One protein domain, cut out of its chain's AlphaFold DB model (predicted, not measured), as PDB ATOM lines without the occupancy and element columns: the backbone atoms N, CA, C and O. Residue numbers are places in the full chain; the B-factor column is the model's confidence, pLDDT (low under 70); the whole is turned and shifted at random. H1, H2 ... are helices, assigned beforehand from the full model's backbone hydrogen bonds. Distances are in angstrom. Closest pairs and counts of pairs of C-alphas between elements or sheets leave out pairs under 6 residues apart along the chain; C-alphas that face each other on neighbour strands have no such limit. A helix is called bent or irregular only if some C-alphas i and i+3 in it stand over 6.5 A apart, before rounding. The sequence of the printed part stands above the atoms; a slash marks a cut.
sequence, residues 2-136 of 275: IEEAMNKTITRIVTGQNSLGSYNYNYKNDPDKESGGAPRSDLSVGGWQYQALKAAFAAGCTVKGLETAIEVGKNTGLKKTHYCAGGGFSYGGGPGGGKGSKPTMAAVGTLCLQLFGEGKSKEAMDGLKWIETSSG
ATOM      1  N   ILE A   2     -11.746 -51.805   8.192       92.19
ATOM      2  CA  ILE A   2     -11.675 -50.607   9.069       92.19
ATOM      3  C   ILE A   2     -12.505 -50.776  10.353       92.19
ATOM      4  O   ILE A   2     -11.993 -50.543  11.443       92.19
ATOM      5  N   GLU A   3     -13.751 -51.240  10.238       92.62
ATOM      6  CA  GLU A   3     -14.627 -51.467  11.399       92.62
ATOM      7  C   GLU A   3     -14.041 -52.491  12.381       92.62
ATOM      8  O   GLU A   3     -13.999 -52.260  13.583       92.62
ATOM      9  N   GLU A   4     -13.512 -53.601  11.872       94.12
ATOM     10  CA  GLU A   4     -12.872 -54.628  12.695       94.12
ATOM     11  C   GLU A   4     -11.646 -54.082  13.449       94.12
ATOM     12  O   GLU A   4     -11.498 -54.314  14.650       94.12
ATOM     13  N   ALA A   5     -10.793 -53.304  12.772       94.75
ATOM     14  CA  ALA A   5      -9.639 -52.659  13.395       94.75
ATOM     15  C   ALA A   5     -10.059 -51.638  14.468       94.75
ATOM     16  O   ALA A   5      -9.464 -51.602  15.553       94.75
ATOM     17  N   MET A   6     -11.110 -50.855  14.200       95.38
ATOM     18  CA  MET A   6     -11.720 -49.951  15.175       95.38
ATOM     19  C   MET A   6     -12.223 -50.742  16.384       95.38
ATOM     20  O   MET A   6     -11.778 -50.484  17.497       95.38
ATOM     21  N   ASN A   7     -13.073 -51.749  16.181       95.50
ATOM     22  CA  ASN A   7     -13.675 -52.528  17.262       95.50
ATOM     23  C   ASN A   7     -12.608 -53.213  18.127       95.50
ATOM     24  O   ASN A   7     -12.680 -53.171  19.357       95.50
ATOM     25  N   LYS A   8     -11.561 -53.771  17.508       95.62
ATOM     26  CA  LYS A   8     -10.419 -54.355  18.225       95.62
ATOM     27  C   LYS A   8      -9.696 -53.321  19.087       95.62
ATOM     28  O   LYS A   8      -9.375 -53.602  20.241       95.62
ATOM     29  N   THR A   9      -9.459 -52.127  18.549       96.00
ATOM     30  CA  THR A   9      -8.785 -51.040  19.271       96.00
ATOM     31  C   THR A   9      -9.649 -50.524  20.419       96.00
ATOM     32  O   THR A   9      -9.187 -50.469  21.555       96.00
ATOM     33  N   ILE A  10     -10.926 -50.236  20.163       98.31
ATOM     34  CA  ILE A  10     -11.864 -49.719  21.166       98.31
ATOM     35  C   ILE A  10     -12.126 -50.736  22.274       98.31
ATOM     36  O   ILE A  10     -12.213 -50.348  23.434       98.31
ATOM     37  N   THR A  11     -12.131 -52.037  21.974       98.38
ATOM     38  CA  THR A  11     -12.180 -53.080  23.012       98.38
ATOM     39  C   THR A  11     -11.022 -52.941  24.004       98.38
ATOM     40  O   THR A  11     -11.227 -53.089  25.209       98.38
ATOM     41  N   ARG A  12      -9.808 -52.609  23.541       97.81
ATOM     42  CA  ARG A  12      -8.655 -52.378  24.433       97.81
ATOM     43  C   ARG A  12      -8.825 -51.129  25.285       97.81
ATOM     44  O   ARG A  12      -8.461 -51.165  26.453       97.81
ATOM     45  N   ILE A  13      -9.405 -50.067  24.731       98.44
ATOM     46  CA  ILE A  13      -9.712 -48.850  25.490       98.44
ATOM     47  C   ILE A  13     -10.754 -49.155  26.572       98.44
ATOM     48  O   ILE A  13     -10.494 -48.940  27.749       98.44
ATOM     49  N   VAL A  14     -11.893 -49.744  26.199       98.62
ATOM     50  CA  VAL A  14     -12.992 -50.066  27.127       98.62
ATOM     51  C   VAL A  14     -12.516 -50.956  28.276       98.62
ATOM     52  O   VAL A  14     -12.776 -50.661  29.437       98.62
ATOM     53  N   THR A  15     -11.784 -52.029  27.968       97.94
ATOM     54  CA  THR A  15     -11.275 -52.967  28.987       97.94
ATOM     55  C   THR A  15     -10.083 -52.429  29.778       97.94
ATOM     56  O   THR A  15      -9.784 -52.937  30.856       97.94
ATOM     57  N   GLY A  16      -9.395 -51.415  29.253       98.00
ATOM     58  CA  GLY A  16      -8.232 -50.799  29.876       98.00
ATOM     59  C   GLY A  16      -8.565 -49.698  30.883       98.00
ATOM     60  O   GLY A  16      -7.672 -49.282  31.625       98.00
ATOM     61  N   GLN A  17      -9.815 -49.226  30.929       98.50
ATOM     62  CA  GLN A  17     -10.251 -48.213  31.888       98.50
ATOM     63  C   GLN A  17     -10.145 -48.744  33.322       98.50
ATOM     64  O   GLN A  17     -10.611 -49.838  33.639       98.50
ATOM     65  N   ASN A  18      -9.512 -47.970  34.199       97.31
ATOM     66  CA  ASN A  18      -9.286 -48.367  35.582       97.31
ATOM     67  C   ASN A  18     -10.515 -48.098  36.472       97.31
ATOM     68  O   ASN A  18     -11.487 -47.462  36.061       97.31
ATOM     69  N   SER A  19     -10.469 -48.556  37.726       96.00
ATOM     70  CA  SER A  19     -11.574 -48.401  38.690       96.00
ATOM     71  C   SER A  19     -11.884 -46.947  39.071       96.00
ATOM     72  O   SER A  19     -12.960 -46.667  39.593       96.00
ATOM     73  N   LEU A  20     -10.972 -46.017  38.782       97.06
ATOM     74  CA  LEU A  20     -11.174 -44.575  38.927       97.06
ATOM     75  C   LEU A  20     -11.716 -43.930  37.641       97.06
ATOM     76  O   LEU A  20     -11.744 -42.713  37.510       97.06
ATOM     77  N   GLY A  21     -12.134 -44.734  36.664       98.06
ATOM     78  CA  GLY A  21     -12.647 -44.268  35.382       98.06
ATOM     79  C   GLY A  21     -11.614 -43.581  34.495       98.06
ATOM     80  O   GLY A  21     -11.991 -42.981  33.492       98.06
ATOM     81  N   SER A  22     -10.332 -43.686  34.844       98.06
ATOM     82  CA  SER A  22      -9.205 -43.078  34.146       98.06
ATOM     83  C   SER A  22      -8.306 -44.146  33.520       98.06
ATOM     84  O   SER A  22      -8.608 -45.337  33.522       98.06
ATOM     85  N   TYR A  23      -7.195 -43.699  32.947       98.31
ATOM     86  CA  TYR A  23      -6.212 -44.522  32.272       98.31
ATOM     87  C   TYR A  23      -4.811 -44.256  32.810       98.31
ATOM     88  O   TYR A  23      -4.530 -43.198  33.378       98.31
ATOM     89  N   ASN A  24      -3.936 -45.230  32.592       96.00
ATOM     90  CA  ASN A  24      -2.500 -45.138  32.805       96.00
ATOM     91  C   ASN A  24      -1.782 -45.668  31.562       96.00
ATOM     92  O   ASN A  24      -2.377 -46.366  30.734       96.00
ATOM     93  N   TYR A  25      -0.487 -45.388  31.454       93.94
ATOM     94  CA  TYR A  25       0.349 -45.979  30.414       93.94
ATOM     95  C   TYR A  25       0.240 -47.505  30.428       93.94
ATOM     96  O   TYR A  25       0.212 -48.135  31.488       93.94
ATOM     97  N   ASN A  26       0.167 -48.087  29.230       95.19
ATOM     98  CA  ASN A  26       0.020 -49.526  29.007       95.19
ATOM     99  C   ASN A  26      -1.202 -50.158  29.698       95.19
ATOM    100  O   ASN A  26      -1.221 -51.371  29.887       95.19
ATOM    101  N   TYR A  27      -2.201 -49.356  30.088       96.12
ATOM    102  CA  TYR A  27      -3.351 -49.805  30.880       96.12
ATOM    103  C   TYR A  27      -2.940 -50.503  32.188       96.12
ATOM    104  O   TYR A  27      -3.588 -51.446  32.641       96.12
ATOM    105  N   LYS A  28      -1.826 -50.061  32.795       94.81
ATOM    106  CA  LYS A  28      -1.341 -50.617  34.059       94.81
ATOM    107  C   LYS A  28      -2.253 -50.185  35.208       94.81
ATOM    108  O   LYS A  28      -2.118 -49.069  35.720       94.81
ATOM    109  N   ASN A  29      -3.132 -51.103  35.602       95.12
ATOM    110  CA  ASN A  29      -4.191 -50.890  36.590       95.12
ATOM    111  C   ASN A  29      -3.870 -51.476  37.976       95.12
ATOM    112  O   ASN A  29      -4.744 -51.509  38.839       95.12
ATOM    113  N   ASP A  30      -2.632 -51.925  38.191       92.88
ATOM    114  CA  ASP A  30      -2.180 -52.402  39.498       92.88
ATOM    115  C   ASP A  30      -2.263 -51.288  40.558       92.88
ATOM    116  O   ASP A  30      -2.049 -50.114  40.227       92.88
ATOM    117  N   PRO A  31      -2.518 -51.638  41.833       90.56
ATOM    118  CA  PRO A  31      -2.429 -50.705  42.948       90.56
ATOM    119  C   PRO A  31      -1.095 -49.957  42.965       90.56
ATOM    120  O   PRO A  31      -0.022 -50.560  42.894       90.56
ATOM    121  N   ASP A  32      -1.169 -48.641  43.112       86.00
ATOM    122  CA  ASP A  32      -0.012 -47.762  43.156       86.00
ATOM    123  C   ASP A  32       0.088 -47.065  44.522       86.00
ATOM    124  O   ASP A  32      -0.902 -46.569  45.068       86.00
ATOM    125  N   LYS A  33       1.295 -47.042  45.100       83.31
ATOM    126  CA  LYS A  33       1.520 -46.481  46.444       83.31
ATOM    127  C   LYS A  33       1.320 -44.966  46.467       83.31
ATOM    128  O   LYS A  33       0.745 -44.455  47.425       83.31
ATOM    129  N   GLU A  34       1.754 -44.264  45.422       78.06
ATOM    130  CA  GLU A  34       1.603 -42.805  45.311       78.06
ATOM    131  C   GLU A  34       0.132 -42.401  45.134       78.06
ATOM    132  O   GLU A  34      -0.288 -41.328  45.565       78.06
ATOM    133  N   SER A  35      -0.672 -43.315  44.592       79.69
ATOM    134  CA  SER A  35      -2.119 -43.192  44.416       79.69
ATOM    135  C   SER A  35      -2.927 -43.761  45.595       79.69
ATOM    136  O   SER A  35      -4.131 -43.989  45.474       79.69
ATOM    137  N   GLY A  36      -2.290 -44.012  46.748       82.94
ATOM    138  CA  GLY A  36      -2.965 -44.472  47.967       82.94
ATOM    139  C   GLY A  36      -3.564 -45.879  47.863       82.94
ATOM    140  O   GLY A  36      -4.585 -46.156  48.485       82.94
ATOM    141  N   GLY A  37      -2.963 -46.753  47.050       87.88
ATOM    142  CA  GLY A  37      -3.449 -48.112  46.795       87.88
ATOM    143  C   GLY A  37      -4.496 -48.208  45.682       87.88
ATOM    144  O   GLY A  37      -4.932 -49.311  45.358       87.88
ATOM    145  N   ALA A  38      -4.881 -47.087  45.068       91.81
ATOM    146  CA  ALA A  38      -5.671 -47.080  43.842       91.81
ATOM    147  C   ALA A  38      -4.766 -47.185  42.596       91.81
ATOM    148  O   ALA A  38      -3.554 -46.986  42.702       91.81
ATOM    149  N   PRO A  39      -5.317 -47.477  41.405       94.44
ATOM    150  CA  PRO A  39      -4.548 -47.418  40.168       94.44
ATOM    151  C   PRO A  39      -4.069 -45.993  39.872       94.44
ATOM    152  O   PRO A  39      -4.851 -45.038  39.962       94.44
ATOM    153  N   ARG A  40      -2.812 -45.853  39.432       95.06
ATOM    154  CA  ARG A  40      -2.305 -44.576  38.906       95.06
ATOM    155  C   ARG A  40      -3.216 -44.095  37.779       95.06
ATOM    156  O   ARG A  40      -3.590 -44.865  36.898       95.06
ATOM    157  N   SER A  41      -3.571 -42.817  37.810       96.44
ATOM    158  CA  SER A  41      -4.490 -42.209  36.851       96.44
ATOM    159  C   SER A  41      -3.867 -40.956  36.262       96.44
ATOM    160  O   SER A  41      -3.509 -40.046  37.001       96.44
ATOM    161  N   ASP A  42      -3.753 -40.917  34.938       96.50
ATOM    162  CA  ASP A  42      -3.054 -39.886  34.177       96.50
ATOM    163  C   ASP A  42      -4.023 -39.242  33.179       96.50
ATOM    164  O   ASP A  42      -4.492 -39.905  32.250       96.50
ATOM    165  N   LEU A  43      -4.363 -37.965  33.374       98.12
ATOM    166  CA  LEU A  43      -5.334 -37.284  32.519       98.12
ATOM    167  C   LEU A  43      -4.780 -37.001  31.120       98.12
ATOM    168  O   LEU A  43      -5.563 -36.898  30.181       98.12
ATOM    169  N   SER A  44      -3.459 -36.927  30.935       95.94
ATOM    170  CA  SER A  44      -2.901 -36.747  29.592       95.94
ATOM    171  C   SER A  44      -3.169 -37.980  28.728       95.94
ATOM    172  O   SER A  44      -3.639 -37.845  27.603       95.94
ATOM    173  N   VAL A  45      -2.995 -39.182  29.291       97.25
ATOM    174  CA  VAL A  45      -3.379 -40.446  28.646       97.25
ATOM    175  C   VAL A  45      -4.899 -40.565  28.580       97.25
ATOM    176  O   VAL A  45      -5.448 -40.889  27.530       97.25
ATOM    177  N   GLY A  46      -5.592 -40.269  29.682       98.19
ATOM    178  CA  GLY A  46      -7.046 -40.361  29.764       98.19
ATOM    179  C   GLY A  46      -7.760 -39.497  28.729       98.19
ATOM    180  O   GLY A  46      -8.693 -39.974  28.096       98.19
ATOM    181  N   GLY A  47      -7.282 -38.279  28.476       98.19
ATOM    182  CA  GLY A  47      -7.839 -37.369  27.476       98.19
ATOM    183  C   GLY A  47      -7.884 -37.963  26.068       98.19
ATOM    184  O   GLY A  47      -8.909 -37.863  25.391       98.19
ATOM    185  N   TRP A  48      -6.814 -38.634  25.632       97.50
ATOM    186  CA  TRP A  48      -6.793 -39.344  24.346       97.50
ATOM    187  C   TRP A  48      -7.812 -40.484  24.308       97.50
ATOM    188  O   TRP A  48      -8.540 -40.643  23.331       97.50
ATOM    189  N   GLN A  49      -7.898 -41.248  25.396       98.62
ATOM    190  CA  GLN A  49      -8.801 -42.393  25.513       98.62
ATOM    191  C   GLN A  49     -10.269 -41.947  25.516       98.62
ATOM    192  O   GLN A  49     -11.089 -42.517  24.802       98.62
ATOM    193  N   TYR A  50     -10.609 -40.879  26.243       98.75
ATOM    194  CA  TYR A  50     -11.957 -40.308  26.267       98.75
ATOM    195  C   TYR A  50     -12.396 -39.801  24.890       98.75
ATOM    196  O   TYR A  50     -13.509 -40.092  24.450       98.75
ATOM    197  N   GLN A  51     -11.514 -39.099  24.172       98.00
ATOM    198  CA  GLN A  51     -11.790 -38.666  22.800       98.00
ATOM    199  C   GLN A  51     -11.965 -39.851  21.849       98.00
ATOM    200  O   GLN A  51     -12.880 -39.833  21.029       98.00
ATOM    201  N   ALA A  52     -11.150 -40.901  21.983       98.25
ATOM    202  CA  ALA A  52     -11.290 -42.115  21.185       98.25
ATOM    203  C   ALA A  52     -12.626 -42.830  21.453       98.25
ATOM    204  O   ALA A  52     -13.299 -43.225  20.504       98.25
ATOM    205  N   LEU A  53     -13.055 -42.929  22.719       98.56
ATOM    206  CA  LEU A  53     -14.379 -43.451  23.077       98.56
ATOM    207  C   LEU A  53     -15.494 -42.619  22.431       98.56
ATOM    208  O   LEU A  53     -16.404 -43.177  21.818       98.56
ATOM    209  N   LYS A  54     -15.413 -41.282  22.512       97.00
ATOM    210  CA  LYS A  54     -16.407 -40.400  21.887       97.00
ATOM    211  C   LYS A  54     -16.440 -40.559  20.366       97.00
ATOM    212  O   LYS A  54     -17.526 -40.644  19.794       97.00
ATOM    213  N   ALA A  55     -15.279 -40.585  19.720       96.19
ATOM    214  CA  ALA A  55     -15.170 -40.735  18.273       96.19
ATOM    215  C   ALA A  55     -15.724 -42.089  17.813       96.19
ATOM    216  O   ALA A  55     -16.499 -42.137  16.863       96.19
ATOM    217  N   ALA A  56     -15.403 -43.169  18.528       96.75
ATOM    218  CA  ALA A  56     -15.937 -44.498  18.255       96.75
ATOM    219  C   ALA A  56     -17.459 -44.549  18.395       96.75
ATOM    220  O   ALA A  56     -18.137 -45.083  17.521       96.75
ATOM    221  N   PHE A  57     -18.000 -43.960  19.463       96.06
ATOM    222  CA  PHE A  57     -19.444 -43.868  19.656       96.06
ATOM    223  C   PHE A  57     -20.111 -43.102  18.505       96.06
ATOM    224  O   PHE A  57     -21.080 -43.578  17.924       96.06
ATOM    225  N   ALA A  58     -19.550 -41.953  18.113       94.12
ATOM    226  CA  ALA A  58     -20.054 -41.167  16.986       94.12
ATOM    227  C   ALA A  58     -19.956 -41.906  15.637       94.12
ATOM    228  O   ALA A  58     -20.773 -41.669  14.753       94.12
ATOM    229  N   ALA A  59     -18.986 -42.811  15.487       94.12
ATOM    230  CA  ALA A  59     -18.813 -43.653  14.306       94.12
ATOM    231  C   ALA A  59     -19.705 -44.913  14.297       94.12
ATOM    232  O   ALA A  59     -19.595 -45.720  13.377       94.12
ATOM    233  N   GLY A  60     -20.567 -45.110  15.304       91.50
ATOM    234  CA  GLY A  60     -21.454 -46.276  15.390       91.50
ATOM    235  C   GLY A  60     -20.769 -47.560  15.871       91.50
ATOM    236  O   GLY A  60     -21.244 -48.654  15.577       91.50
ATOM    237  N   CYS A  61     -19.650 -47.453  16.594       94.56
ATOM    238  CA  CYS A  61     -18.952 -48.604  17.166       94.56
ATOM    239  C   CYS A  61     -19.860 -49.400  18.120       94.56
ATOM    240  O   CYS A  61     -20.441 -48.844  19.050       94.56
ATOM    241  N   THR A  62     -19.933 -50.716  17.921       91.25
ATOM    242  CA  THR A  62     -20.840 -51.625  18.650       91.25
ATOM    243  C   THR A  62     -20.144 -52.425  19.756       91.25
ATOM    244  O   THR A  62     -20.701 -53.385  20.294       91.25
ATOM    245  N   VAL A  63     -18.913 -52.049  20.122       98.00
ATOM    246  CA  VAL A  63     -18.158 -52.711  21.195       98.00
ATOM    247  C   VAL A  63     -18.932 -52.634  22.512       98.00
ATOM    248  O   VAL A  63     -19.218 -51.556  23.039       98.00
ATOM    249  N   LYS A  64     -19.231 -53.805  23.082       98.25
ATOM    250  CA  LYS A  64     -19.920 -53.925  24.369       98.25
ATOM    251  C   LYS A  64     -19.162 -53.165  25.462       98.25
ATOM    252  O   LYS A  64     -17.966 -53.368  25.648       98.25
ATOM    253  N   GLY A  65     -19.883 -52.336  26.215       98.19
ATOM    254  CA  GLY A  65     -19.328 -51.549  27.320       98.19
ATOM    255  C   GLY A  65     -18.770 -50.181  26.917       98.19
ATOM    256  O   GLY A  65     -18.363 -49.441  27.803       98.19
ATOM    257  N   LEU A  66     -18.793 -49.811  25.628       98.50
ATOM    258  CA  LEU A  66     -18.380 -48.483  25.157       98.50
ATOM    259  C   LEU A  66     -19.121 -47.349  25.883       98.50
ATOM    260  O   LEU A  66     -18.493 -46.464  26.459       98.50
ATOM    261  N   GLU A  67     -20.450 -47.404  25.910       98.38
ATOM    262  CA  GLU A  67     -21.285 -46.402  26.584       98.38
ATOM    263  C   GLU A  67     -21.021 -46.370  28.092       98.38
ATOM    264  O   GLU A  67     -20.873 -45.302  28.677       98.38
ATOM    265  N   THR A  68     -20.863 -47.538  28.723       98.62
ATOM    266  CA  THR A  68     -20.484 -47.630  30.139       98.62
ATOM    267  C   THR A  68     -19.129 -46.976  30.399       98.62
ATOM    268  O   THR A  68     -18.995 -46.238  31.370       98.62
ATOM    269  N   ALA A  69     -18.138 -47.191  29.531       98.75
ATOM    270  CA  ALA A  69     -16.819 -46.585  29.671       98.75
ATOM    271  C   ALA A  69     -16.862 -45.056  29.512       98.75
ATOM    272  O   ALA A  69     -16.143 -44.337  30.212       98.75
ATOM    273  N   ILE A  70     -17.740 -44.544  28.642       98.81
ATOM    274  CA  ILE A  70     -18.026 -43.107  28.514       98.81
ATOM    275  C   ILE A  70     -18.648 -42.566  29.806       98.81
ATOM    276  O   ILE A  70     -18.152 -41.586  30.364       98.81
ATOM    277  N   GLU A  71     -19.691 -43.221  30.320       98.69
ATOM    278  CA  GLU A  71     -20.379 -42.809  31.549       98.69
ATOM    279  C   GLU A  71     -19.447 -42.823  32.768       98.69
ATOM    280  O   GLU A  71     -19.427 -41.878  33.559       98.69
ATOM    281  N   VAL A  72     -18.619 -43.859  32.905       98.81
ATOM    282  CA  VAL A  72     -17.606 -43.960  33.963       98.81
ATOM    283  C   VAL A  72     -16.507 -42.911  33.766       98.81
ATOM    284  O   VAL A  72     -16.092 -42.259  34.728       98.81
ATOM    285  N   GLY A  73     -16.066 -42.693  32.526       98.75
ATOM    286  CA  GLY A  73     -15.052 -41.696  32.193       98.75
ATOM    287  C   GLY A  73     -15.484 -40.285  32.572       98.75
ATOM    288  O   GLY A  73     -14.726 -39.563  33.218       98.75
ATOM    289  N   LYS A  74     -16.725 -39.897  32.257       98.06
ATOM    290  CA  LYS A  74     -17.228 -38.562  32.599       98.06
ATOM    291  C   LYS A  74     -17.576 -38.420  34.084       98.06
ATOM    292  O   LYS A  74     -17.158 -37.446  34.704       98.06
ATOM    293  N   ASN A  75     -18.291 -39.377  34.681       98.50
ATOM    294  CA  ASN A  75     -18.834 -39.220  36.038       98.50
ATOM    295  C   ASN A  75     -17.838 -39.578  37.148       98.50
ATOM    296  O   ASN A  75     -17.973 -39.083  38.269       98.50
ATOM    297  N   THR A  76     -16.855 -40.426  36.849       98.44
ATOM    298  CA  THR A  76     -15.810 -40.824  37.796       98.44
ATOM    299  C   THR A  76     -14.473 -40.224  37.386       98.44
ATOM    300  O   THR A  76     -13.937 -39.406  38.128       98.44
ATOM    301  N   GLY A  77     -13.980 -40.530  36.184       98.56
ATOM    302  CA  GLY A  77     -12.654 -40.090  35.736       98.56
ATOM    303  C   GLY A  77     -12.489 -38.567  35.733       98.56
ATOM    304  O   GLY A  77     -11.604 -38.020  36.389       98.56
ATOM    305  N   LEU A  78     -13.361 -37.863  35.014       98.75
ATOM    306  CA  LEU A  78     -13.273 -36.412  34.853       98.75
ATOM    307  C   LEU A  78     -13.818 -35.674  36.078       98.75
ATOM    308  O   LEU A  78     -13.066 -34.948  36.723       98.75
ATOM    309  N   LYS A  79     -15.093 -35.884  36.436       98.62
ATOM    310  CA  LYS A  79     -15.765 -35.102  37.493       98.62
ATOM    311  C   LYS A  79     -15.274 -35.383  38.916       98.62
ATOM    312  O   LYS A  79     -15.468 -34.545  39.790       98.62
ATOM    313  N   LYS A  80     -14.662 -36.545  39.177       97.81
ATOM    314  CA  LYS A  80     -14.212 -36.918  40.529       97.81
ATOM    315  C   LYS A  80     -12.709 -37.089  40.609       97.81
ATOM    316  O   LYS A  80     -12.092 -36.438  41.433       97.81
ATOM    317  N   THR A  81     -12.121 -37.938  39.772       97.44
ATOM    318  CA  THR A  81     -10.720 -38.355  39.908       97.44
ATOM    319  C   THR A  81      -9.727 -37.256  39.551       97.44
ATOM    320  O   THR A  81      -8.745 -37.091  40.275       97.44
ATOM    321  N   HIS A  82      -9.976 -36.496  38.481       98.31
ATOM    322  CA  HIS A  82      -9.055 -35.453  38.002       98.31
ATOM    323  C   HIS A  82      -9.496 -34.023  38.284       98.31
ATOM    324  O   HIS A  82      -8.659 -33.118  38.281       98.31
ATOM    325  N   TYR A  83     -10.790 -33.797  38.509       98.50
ATOM    326  CA  TYR A  83     -11.293 -32.477  38.864       98.50
ATOM    327  C   TYR A  83     -10.686 -32.003  40.191       98.50
ATOM    328  O   TYR A  83     -10.610 -32.754  41.168       98.50
ATOM    329  N   CYS A  84     -10.251 -30.746  40.225       98.12
ATOM    330  CA  CYS A  84      -9.718 -30.109  41.422       98.12
ATOM    331  C   CYS A  84     -10.795 -29.251  42.088       98.12
ATOM    332  O   CYS A  84     -11.444 -28.450  41.426       98.12
ATOM    333  N   ALA A  85     -10.925 -29.319  43.417       92.69
ATOM    334  CA  ALA A  85     -11.936 -28.548  44.155       92.69
ATOM    335  C   ALA A  85     -11.869 -27.021  43.911       92.69
ATOM    336  O   ALA A  85     -12.896 -26.349  43.968       92.69
ATOM    337  N   GLY A  86     -10.679 -26.484  43.607       89.06
ATOM    338  CA  GLY A  86     -10.459 -25.079  43.235       89.06
ATOM    339  C   GLY A  86     -10.728 -24.737  41.761       89.06
ATOM    340  O   GLY A  86     -10.374 -23.641  41.329       89.06
ATOM    341  N   GLY A  87     -11.311 -25.655  40.988       94.31
ATOM    342  CA  GLY A  87     -11.524 -25.532  39.548       94.31
ATOM    343  C   GLY A  87     -10.342 -26.034  38.714       94.31
ATOM    344  O   GLY A  87      -9.210 -26.145  39.194       94.31
ATOM    345  N   GLY A  88     -10.605 -26.343  37.446       96.81
ATOM    346  CA  GLY A  88      -9.632 -26.969  36.553       96.81
ATOM    347  C   GLY A  88      -9.387 -28.450  36.867       96.81
ATOM    348  O   GLY A  88     -10.134 -29.091  37.607       96.81
ATOM    349  N   PHE A  89      -8.330 -28.995  36.268       98.50
ATOM    350  CA  PHE A  89      -8.029 -30.423  36.316       98.50
ATOM    351  C   PHE A  89      -6.533 -30.659  36.523       98.50
ATOM    352  O   PHE A  89      -5.694 -29.919  35.994       98.50
ATOM    353  N   SER A  90      -6.194 -31.689  37.292       97.31
ATOM    354  CA  SER A  90      -4.812 -32.098  37.541       97.31
ATOM    355  C   SER A  90      -4.316 -33.120  36.520       97.31
ATOM    356  O   SER A  90      -5.082 -33.725  35.776       97.31
ATOM    357  N   TYR A  91      -2.996 -33.306  36.482       96.00
ATOM    358  CA  TYR A  91      -2.358 -34.342  35.666       96.00
ATOM    359  C   TYR A  91      -2.595 -35.742  36.238       96.00
ATOM    360  O   TYR A  91      -3.049 -36.640  35.535       96.00
ATOM    361  N   GLY A  92      -2.279 -35.909  37.523       95.12
ATOM    362  CA  GLY A  92      -2.570 -37.119  38.278       95.12
ATOM    363  C   GLY A  92      -3.892 -36.982  39.019       95.12
ATOM    364  O   GLY A  92      -4.193 -35.903  39.532       95.12
ATOM    365  N   GLY A  93      -4.648 -38.070  39.105       92.75
ATOM    366  CA  GLY A  93      -5.907 -38.128  39.841       92.75
ATOM    367  C   GLY A  93      -5.949 -39.301  40.812       92.75
ATOM    368  O   GLY A  93      -5.188 -40.260  40.679       92.75
ATOM    369  N   GLY A  94      -6.848 -39.232  41.790       93.56
ATOM    370  CA  GLY A  94      -7.014 -40.283  42.791       93.56
ATOM    371  C   GLY A  94      -8.432 -40.346  43.359       93.56
ATOM    372  O   GLY A  94      -9.295 -39.567  42.952       93.56
ATOM    373  N   PRO A  95      -8.693 -41.243  44.325       92.19
ATOM    374  CA  PRO A  95     -10.020 -41.395  44.929       92.19
ATOM    375  C   PRO A  95     -10.534 -40.120  45.618       92.19
ATOM    376  O   PRO A  95     -11.732 -39.865  45.633       92.19
ATOM    377  N   GLY A  96      -9.623 -39.310  46.172       92.06
ATOM    378  CA  GLY A  96      -9.931 -38.010  46.785       92.06
ATOM    379  C   GLY A  96      -9.972 -36.837  45.800       92.06
ATOM    380  O   GLY A  96     -10.045 -35.689  46.230       92.06
ATOM    381  N   GLY A  97      -9.879 -37.123  44.502       94.44
ATOM    382  CA  GLY A  97      -9.858 -36.153  43.420       94.44
ATOM    383  C   GLY A  97      -8.505 -35.530  43.113       94.44
ATOM    384  O   GLY A  97      -7.465 -35.904  43.667       94.44
ATOM    385  N   GLY A  98      -8.533 -34.607  42.156       95.56
ATOM    386  CA  GLY A  98      -7.346 -34.007  41.576       95.56
ATOM    387  C   GLY A  98      -6.693 -32.976  42.488       95.56
ATOM    388  O   GLY A  98      -7.368 -32.246  43.220       95.56
ATOM    389  N   LYS A  99      -5.366 -32.849  42.402       94.06
ATOM    390  CA  LYS A  99      -4.589 -31.851  43.153       94.06
ATOM    391  C   LYS A  99      -3.679 -31.052  42.230       94.06
ATOM    392  O   LYS A  99      -2.901 -31.623  41.472       94.06
ATOM    393  N   GLY A 100      -3.737 -29.728  42.358       93.56
ATOM    394  CA  GLY A 100      -2.868 -28.809  41.626       93.56
ATOM    395  C   GLY A 100      -3.175 -28.781  40.132       93.56
ATOM    396  O   GLY A 100      -2.425 -29.351  39.337       93.56
ATOM    397  N   SER A 101      -4.262 -28.095  39.769       95.38
ATOM    398  CA  SER A 101      -4.684 -27.898  38.382       95.38
ATOM    399  C   SER A 101      -3.525 -27.445  37.499       95.38
ATOM    400  O   SER A 101      -2.710 -26.607  37.897       95.38
ATOM    401  N   LYS A 102      -3.438 -28.018  36.297       93.56
ATOM    402  CA  LYS A 102      -2.403 -27.683  35.312       93.56
ATOM    403  C   LYS A 102      -3.050 -27.068  34.075       93.56
ATOM    404  O   LYS A 102      -4.071 -27.599  33.652       93.56
ATOM    405  N   PRO A 103      -2.449 -26.044  33.446       92.56
ATOM    406  CA  PRO A 103      -3.000 -25.407  32.247       92.56
ATOM    407  C   PRO A 103      -3.446 -26.379  31.153       92.56
ATOM    408  O   PRO A 103      -4.613 -26.397  30.769       92.56
ATOM    409  N   THR A 104      -2.550 -27.269  30.729       93.94
ATOM    410  CA  THR A 104      -2.844 -28.301  29.730       93.94
ATOM    411  C   THR A 104      -3.994 -29.211  30.154       93.94
ATOM    412  O   THR A 104      -4.877 -29.520  29.363       93.94
ATOM    413  N   MET A 105      -3.995 -29.651  31.411       97.31
ATOM    414  CA  MET A 105      -4.974 -30.616  31.906       97.31
ATOM    415  C   MET A 105      -6.340 -29.974  32.113       97.31
ATOM    416  O   MET A 105      -7.349 -30.608  31.823       97.31
ATOM    417  N   ALA A 106      -6.374 -28.705  32.526       97.56
ATOM    418  CA  ALA A 106      -7.595 -27.924  32.598       97.56
ATOM    419  C   ALA A 106      -8.296 -27.891  31.233       97.56
ATOM    420  O   ALA A 106      -9.487 -28.186  31.155       97.56
ATOM    421  N   ALA A 107      -7.546 -27.638  30.158       97.88
ATOM    422  CA  ALA A 107      -8.063 -27.681  28.795       97.88
ATOM    423  C   ALA A 107      -8.515 -29.091  28.367       97.88
ATOM    424  O   ALA A 107      -9.634 -29.247  27.878       97.88
ATOM    425  N   VAL A 108      -7.700 -30.126  28.611       98.62
ATOM    426  CA  VAL A 108      -8.034 -31.527  28.277       98.62
ATOM    427  C   VAL A 108      -9.317 -31.988  28.973       98.62
ATOM    428  O   VAL A 108     -10.223 -32.502  28.316       98.62
ATOM    429  N   GLY A 109      -9.409 -31.808  30.293       98.62
ATOM    430  CA  GLY A 109     -10.554 -32.252  31.087       98.62
ATOM    431  C   GLY A 109     -11.841 -31.527  30.700       98.62
ATOM    432  O   GLY A 109     -12.876 -32.168  30.509       98.62
ATOM    433  N   THR A 110     -11.748 -30.210  30.491       98.75
ATOM    434  CA  THR A 110     -12.863 -29.375  30.021       98.75
ATOM    435  C   THR A 110     -13.378 -29.849  28.667       98.75
ATOM    436  O   THR A 110     -14.571 -30.125  28.532       98.75
ATOM    437  N   LEU A 111     -12.484 -30.012  27.685       98.56
ATOM    438  CA  LEU A 111     -12.865 -30.468  26.350       98.56
ATOM    439  C   LEU A 111     -13.503 -31.860  26.391       98.56
ATOM    440  O   LEU A 111     -14.527 -32.086  25.755       98.56
ATOM    441  N   CYS A 112     -12.940 -32.797  27.158       98.75
ATOM    442  CA  CYS A 112     -13.494 -34.149  27.241       98.75
ATOM    443  C   CYS A 112     -14.910 -34.158  27.840       98.75
ATOM    444  O   CYS A 112     -15.770 -34.883  27.343       98.75
ATOM    445  N   LEU A 113     -15.188 -33.328  28.855       98.81
ATOM    446  CA  LEU A 113     -16.550 -33.169  29.371       98.81
ATOM    447  C   LEU A 113     -17.489 -32.588  28.310       98.81
ATOM    448  O   LEU A 113     -18.575 -33.127  28.106       98.81
ATOM    449  N   GLN A 114     -17.071 -31.546  27.590       98.19
ATOM    450  CA  GLN A 114     -17.864 -30.962  26.500       98.19
ATOM    451  C   GLN A 114     -18.187 -31.997  25.412       98.19
ATOM    452  O   GLN A 114     -19.344 -32.134  25.015       98.19
ATOM    453  N   LEU A 115     -17.198 -32.788  24.990       96.56
ATOM    454  CA  LEU A 115     -17.358 -33.854  23.995       96.56
ATOM    455  C   LEU A 115     -18.316 -34.966  24.451       96.56
ATOM    456  O   LEU A 115     -19.031 -35.549  23.629       96.56
ATOM    457  N   PHE A 116     -18.371 -35.241  25.754       97.75
ATOM    458  CA  PHE A 116     -19.340 -36.155  26.361       97.75
ATOM    459  C   PHE A 116     -20.715 -35.526  26.638       97.75
ATOM    460  O   PHE A 116     -21.568 -36.181  27.233       97.75
ATOM    461  N   GLY A 117     -20.965 -34.295  26.178       96.12
ATOM    462  CA  GLY A 117     -22.245 -33.602  26.361       96.12
ATOM    463  C   GLY A 117     -22.411 -32.945  27.735       96.12
ATOM    464  O   GLY A 117     -23.485 -32.453  28.058       96.12
ATOM    465  N   GLU A 118     -21.347 -32.887  28.534       97.94
ATOM    466  CA  GLU A 118     -21.329 -32.346  29.897       97.94
ATOM    467  C   GLU A 118     -20.754 -30.920  29.947       97.94
ATOM    468  O   GLU A 118     -20.287 -30.468  30.987       97.94
ATOM    469  N   GLY A 119     -20.787 -30.177  28.836       96.56
ATOM    470  CA  GLY A 119     -20.206 -28.827  28.761       96.56
ATOM    471  C   GLY A 119     -20.826 -27.808  29.728       96.56
ATOM    472  O   GLY A 119     -20.196 -26.805  30.045       96.56
ATOM    473  N   LYS A 120     -22.039 -28.079  30.227       97.12
ATOM    474  CA  LYS A 120     -22.741 -27.265  31.236       97.12
ATOM    475  C   LYS A 120     -22.562 -27.783  32.668       97.12
ATOM    476  O   LYS A 120     -23.192 -27.255  33.583       97.12
ATOM    477  N   SER A 121     -21.767 -28.834  32.882       98.38
ATOM    478  CA  SER A 121     -21.473 -29.300  34.236       98.38
ATOM    479  C   SER A 121     -20.632 -28.261  34.977       98.38
ATOM    480  O   SER A 121     -19.918 -27.459  34.367       98.38
ATOM    481  N   LYS A 122     -20.704 -28.282  36.312       98.19
ATOM    482  CA  LYS A 122     -19.909 -27.392  37.164       98.19
ATOM    483  C   LYS A 122     -18.421 -27.477  36.816       98.19
ATOM    484  O   LYS A 122     -17.774 -26.454  36.658       98.19
ATOM    485  N   GLU A 123     -17.906 -28.688  36.647       98.62
ATOM    486  CA  GLU A 123     -16.492 -28.968  36.404       98.62
ATOM    487  C   GLU A 123     -16.019 -28.453  35.040       98.62
ATOM    488  O   GLU A 123     -14.909 -27.935  34.935       98.62
ATOM    489  N   ALA A 124     -16.862 -28.545  34.003       98.62
ATOM    490  CA  ALA A 124     -16.555 -27.991  32.687       98.62
ATOM    491  C   ALA A 124     -16.529 -26.453  32.714       98.62
ATOM    492  O   ALA A 124     -15.591 -25.842  32.203       98.62
ATOM    493  N   MET A 125     -17.516 -25.821  33.358       98.50
ATOM    494  CA  MET A 125     -17.566 -24.359  33.498       98.50
ATOM    495  C   MET A 125     -16.425 -23.822  34.371       98.50
ATOM    496  O   MET A 125     -15.800 -22.820  34.028       98.50
ATOM    497  N   ASP A 126     -16.112 -24.507  35.472       98.38
ATOM    498  CA  ASP A 126     -14.974 -24.164  36.321       98.38
ATOM    499  C   ASP A 126     -13.656 -24.343  35.567       98.38
ATOM    500  O   ASP A 126     -12.746 -23.539  35.738       98.38
ATOM    501  N   GLY A 127     -13.549 -25.361  34.711       98.25
ATOM    502  CA  GLY A 127     -12.403 -25.563  33.831       98.25
ATOM    503  C   GLY A 127     -12.200 -24.417  32.834       98.25
ATOM    504  O   GLY A 127     -11.093 -23.881  32.762       98.25
ATOM    505  N   LEU A 128     -13.261 -23.977  32.144       98.12
ATOM    506  CA  LEU A 128     -13.224 -22.796  31.265       98.12
ATOM    507  C   LEU A 128     -12.799 -21.538  32.024       98.12
ATOM    508  O   LEU A 128     -11.834 -20.875  31.647       98.12
ATOM    509  N   LYS A 129     -13.463 -21.249  33.146       98.06
ATOM    510  CA  LYS A 129     -13.131 -20.095  33.983       98.06
ATOM    511  C   LYS A 129     -11.687 -20.153  34.477       98.06
ATOM    512  O   LYS A 129     -11.006 -19.128  34.532       98.06
ATOM    513  N   TRP A 130     -11.208 -21.337  34.852       97.56
ATOM    514  CA  TRP A 130      -9.834 -21.527  35.300       97.56
ATOM    515  C   TRP A 130      -8.848 -21.185  34.181       97.56
ATOM    516  O   TRP A 130      -7.906 -20.441  34.432       97.56
ATOM    517  N   ILE A 131      -9.083 -21.643  32.947       96.50
ATOM    518  CA  ILE A 131      -8.259 -21.296  31.773       96.50
ATOM    519  C   ILE A 131      -8.195 -19.774  31.571       96.50
ATOM    520  O   ILE A 131      -7.118 -19.231  31.341       96.50
ATOM    521  N   GLU A 132      -9.324 -19.084  31.702       96.81
ATOM    522  CA  GLU A 132      -9.426 -17.641  31.451       96.81
ATOM    523  C   GLU A 132      -8.767 -16.771  32.523       96.81
ATOM    524  O   GLU A 132      -8.242 -15.701  32.222       96.81
ATOM    525  N   THR A 133      -8.827 -17.201  33.785       95.62
ATOM    526  CA  THR A 133      -8.507 -16.340  34.938       95.62
ATOM    527  C   THR A 133      -7.218 -16.715  35.659       95.62
ATOM    528  O   THR A 133      -6.620 -15.871  36.332       95.62
ATOM    529  N   SER A 134      -6.757 -17.960  35.530       90.94
ATOM    530  CA  SER A 134      -5.507 -18.393  36.160       90.94
ATOM    531  C   SER A 134      -4.300 -17.644  35.587       90.94
ATOM    532  O   SER A 134      -4.314 -17.131  34.465       90.94
ATOM    533  N   SER A 135      -3.255 -17.510  36.409       88.62
ATOM    534  CA  SER A 135      -2.049 -16.735  36.081       88.62
ATOM    535  C   SER A 135      -2.341 -15.303  35.600       88.62
ATOM    536  O   SER A 135      -1.651 -14.789  34.722       88.62
ATOM    537  N   GLY A 136      -3.395 -14.666  36.126       90.62
ATOM    538  CA  GLY A 136      -3.793 -13.310  35.730       90.62
ATOM    539  C   GLY A 136      -4.243 -13.197  34.269       90.62
ATOM    540  O   GLY A 136      -4.084 -12.139  33.667       90.62
TER     541      GLY A 136
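AT A GLANCE: This is residues 2 to 136 of the 275 residues of an uncharacterized protein of Lentisphaeria bacterium (UniProt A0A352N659). Three helices, H2, H3 and H4, pack together as a triangle in the middle of the domain, with H1 set at a steep tilt at one end of this core and H5 packed on H4 at the other. Two long links have no named element: the one from H1 to H2, residues 17 to 42, loops out away from the helices around residues 28 to 37, and the one from H3 to H4, residues 83 to 102, is tied to it by a short pairing of residues 92 to 93 with residues 41 to 42. The printed part has 135 residues with five named helices, in the order H1 H2 H3 H4 H5, and no named strand, and its class is all helix. The whole is compact, with a radius of gyration of the C-alphas of 14.3 A, and its C-alphas span 48 by 33 by 19 A.

HOW THE PARTS SIT: H1, residues 2 to 16, H2, residues 43 to 58, H3, residues 66 to 82, and H4, residues 103 to 115, form a bundle, a group of helices set side by side; it is up and down, each helix running against the one before it in the chain. H1 and H2 touch and form a helical hairpin at a steep tilt of 43 degrees; H2 takes part with residues 49 to 56 alone, and the closest C-alphas, those of Ile 13 and Gln 49, are 6.5 A apart. H1 and H3 only just touch, with 3 pairs of C-alphas within 8 A, between residues 10 to 14 of H1 and residues 66 to 69 of H3; the closest C-alphas, those of Val 14 and Ala 69, are 5.8 A apart. H2 and H3 touch as a helical hairpin at a shallow tilt of 29 degrees, with the C-alphas of Leu 53 and Ile 70 the closest at 6.6 A. H2 and H4 touch and run the same way at a shallow tilt of 19 degrees, and their closest C-alphas, those of Gly 47 and Val 108, are 5.9 A apart. H3 and H4 touch as a helical hairpin, H4 with residues 109 to 113 alone, at a shallow tilt of 35.0 degrees, only just short of steep; the closest C-alphas, those of Leu 78 and Gly 109, are 6.2 A apart. H5, residues 122 to 136, touches H4 as a helical hairpin at a shallow tilt of 27 degrees, with 18 pairs of C-alphas within 8 A, the closest being those of Thr 110 and Ala 124 at 4.8 A. H5 is close to H3 but not clearly touching it, and it is apart from H1 and H2; H1 and H4 are apart too. In H1 and H4 every O i to N i+4 pair is within hydrogen-bond range, against 11 of 12 in H2, 10 of 13 in H3 and 9 of 11 in H5.

IN THESE COORDINATES: H1 begins at C-alpha 2, at (-11.675, -50.607, 9.069), and is 21.1 A long. After residues 17 to 42 comes H2, 21.7 A long, from C-alpha 43 at (-5.334, -37.284, 32.519). H3 is the longest helix by residues, with 17, and measures 20.5 A; it is irregular, but only just, with C-alphas 79 and 82 6.7 A apart. H4 measures 18.6 A. H5 measures 21.4 A and ends at C-alpha 136, at (-3.793, -13.310, 35.730); it is irregular, with C-alphas 132 and 135 8.8 A apart.

THE WHOLE: The two C-alphas farthest apart are those of Glu 4 and Gly 136, at 48.2 A. The printed part has no cut. The links from H1 to H2, 26 residues, and from H3 to H4, 20 residues, are long; those from H2 to H3 and from H4 to H5 are short. Residues 41 to 42 pair with residues 92 to 93, antiparallel. The mean pLDDT of the printed part is 95.8, and no printed residue is under 70.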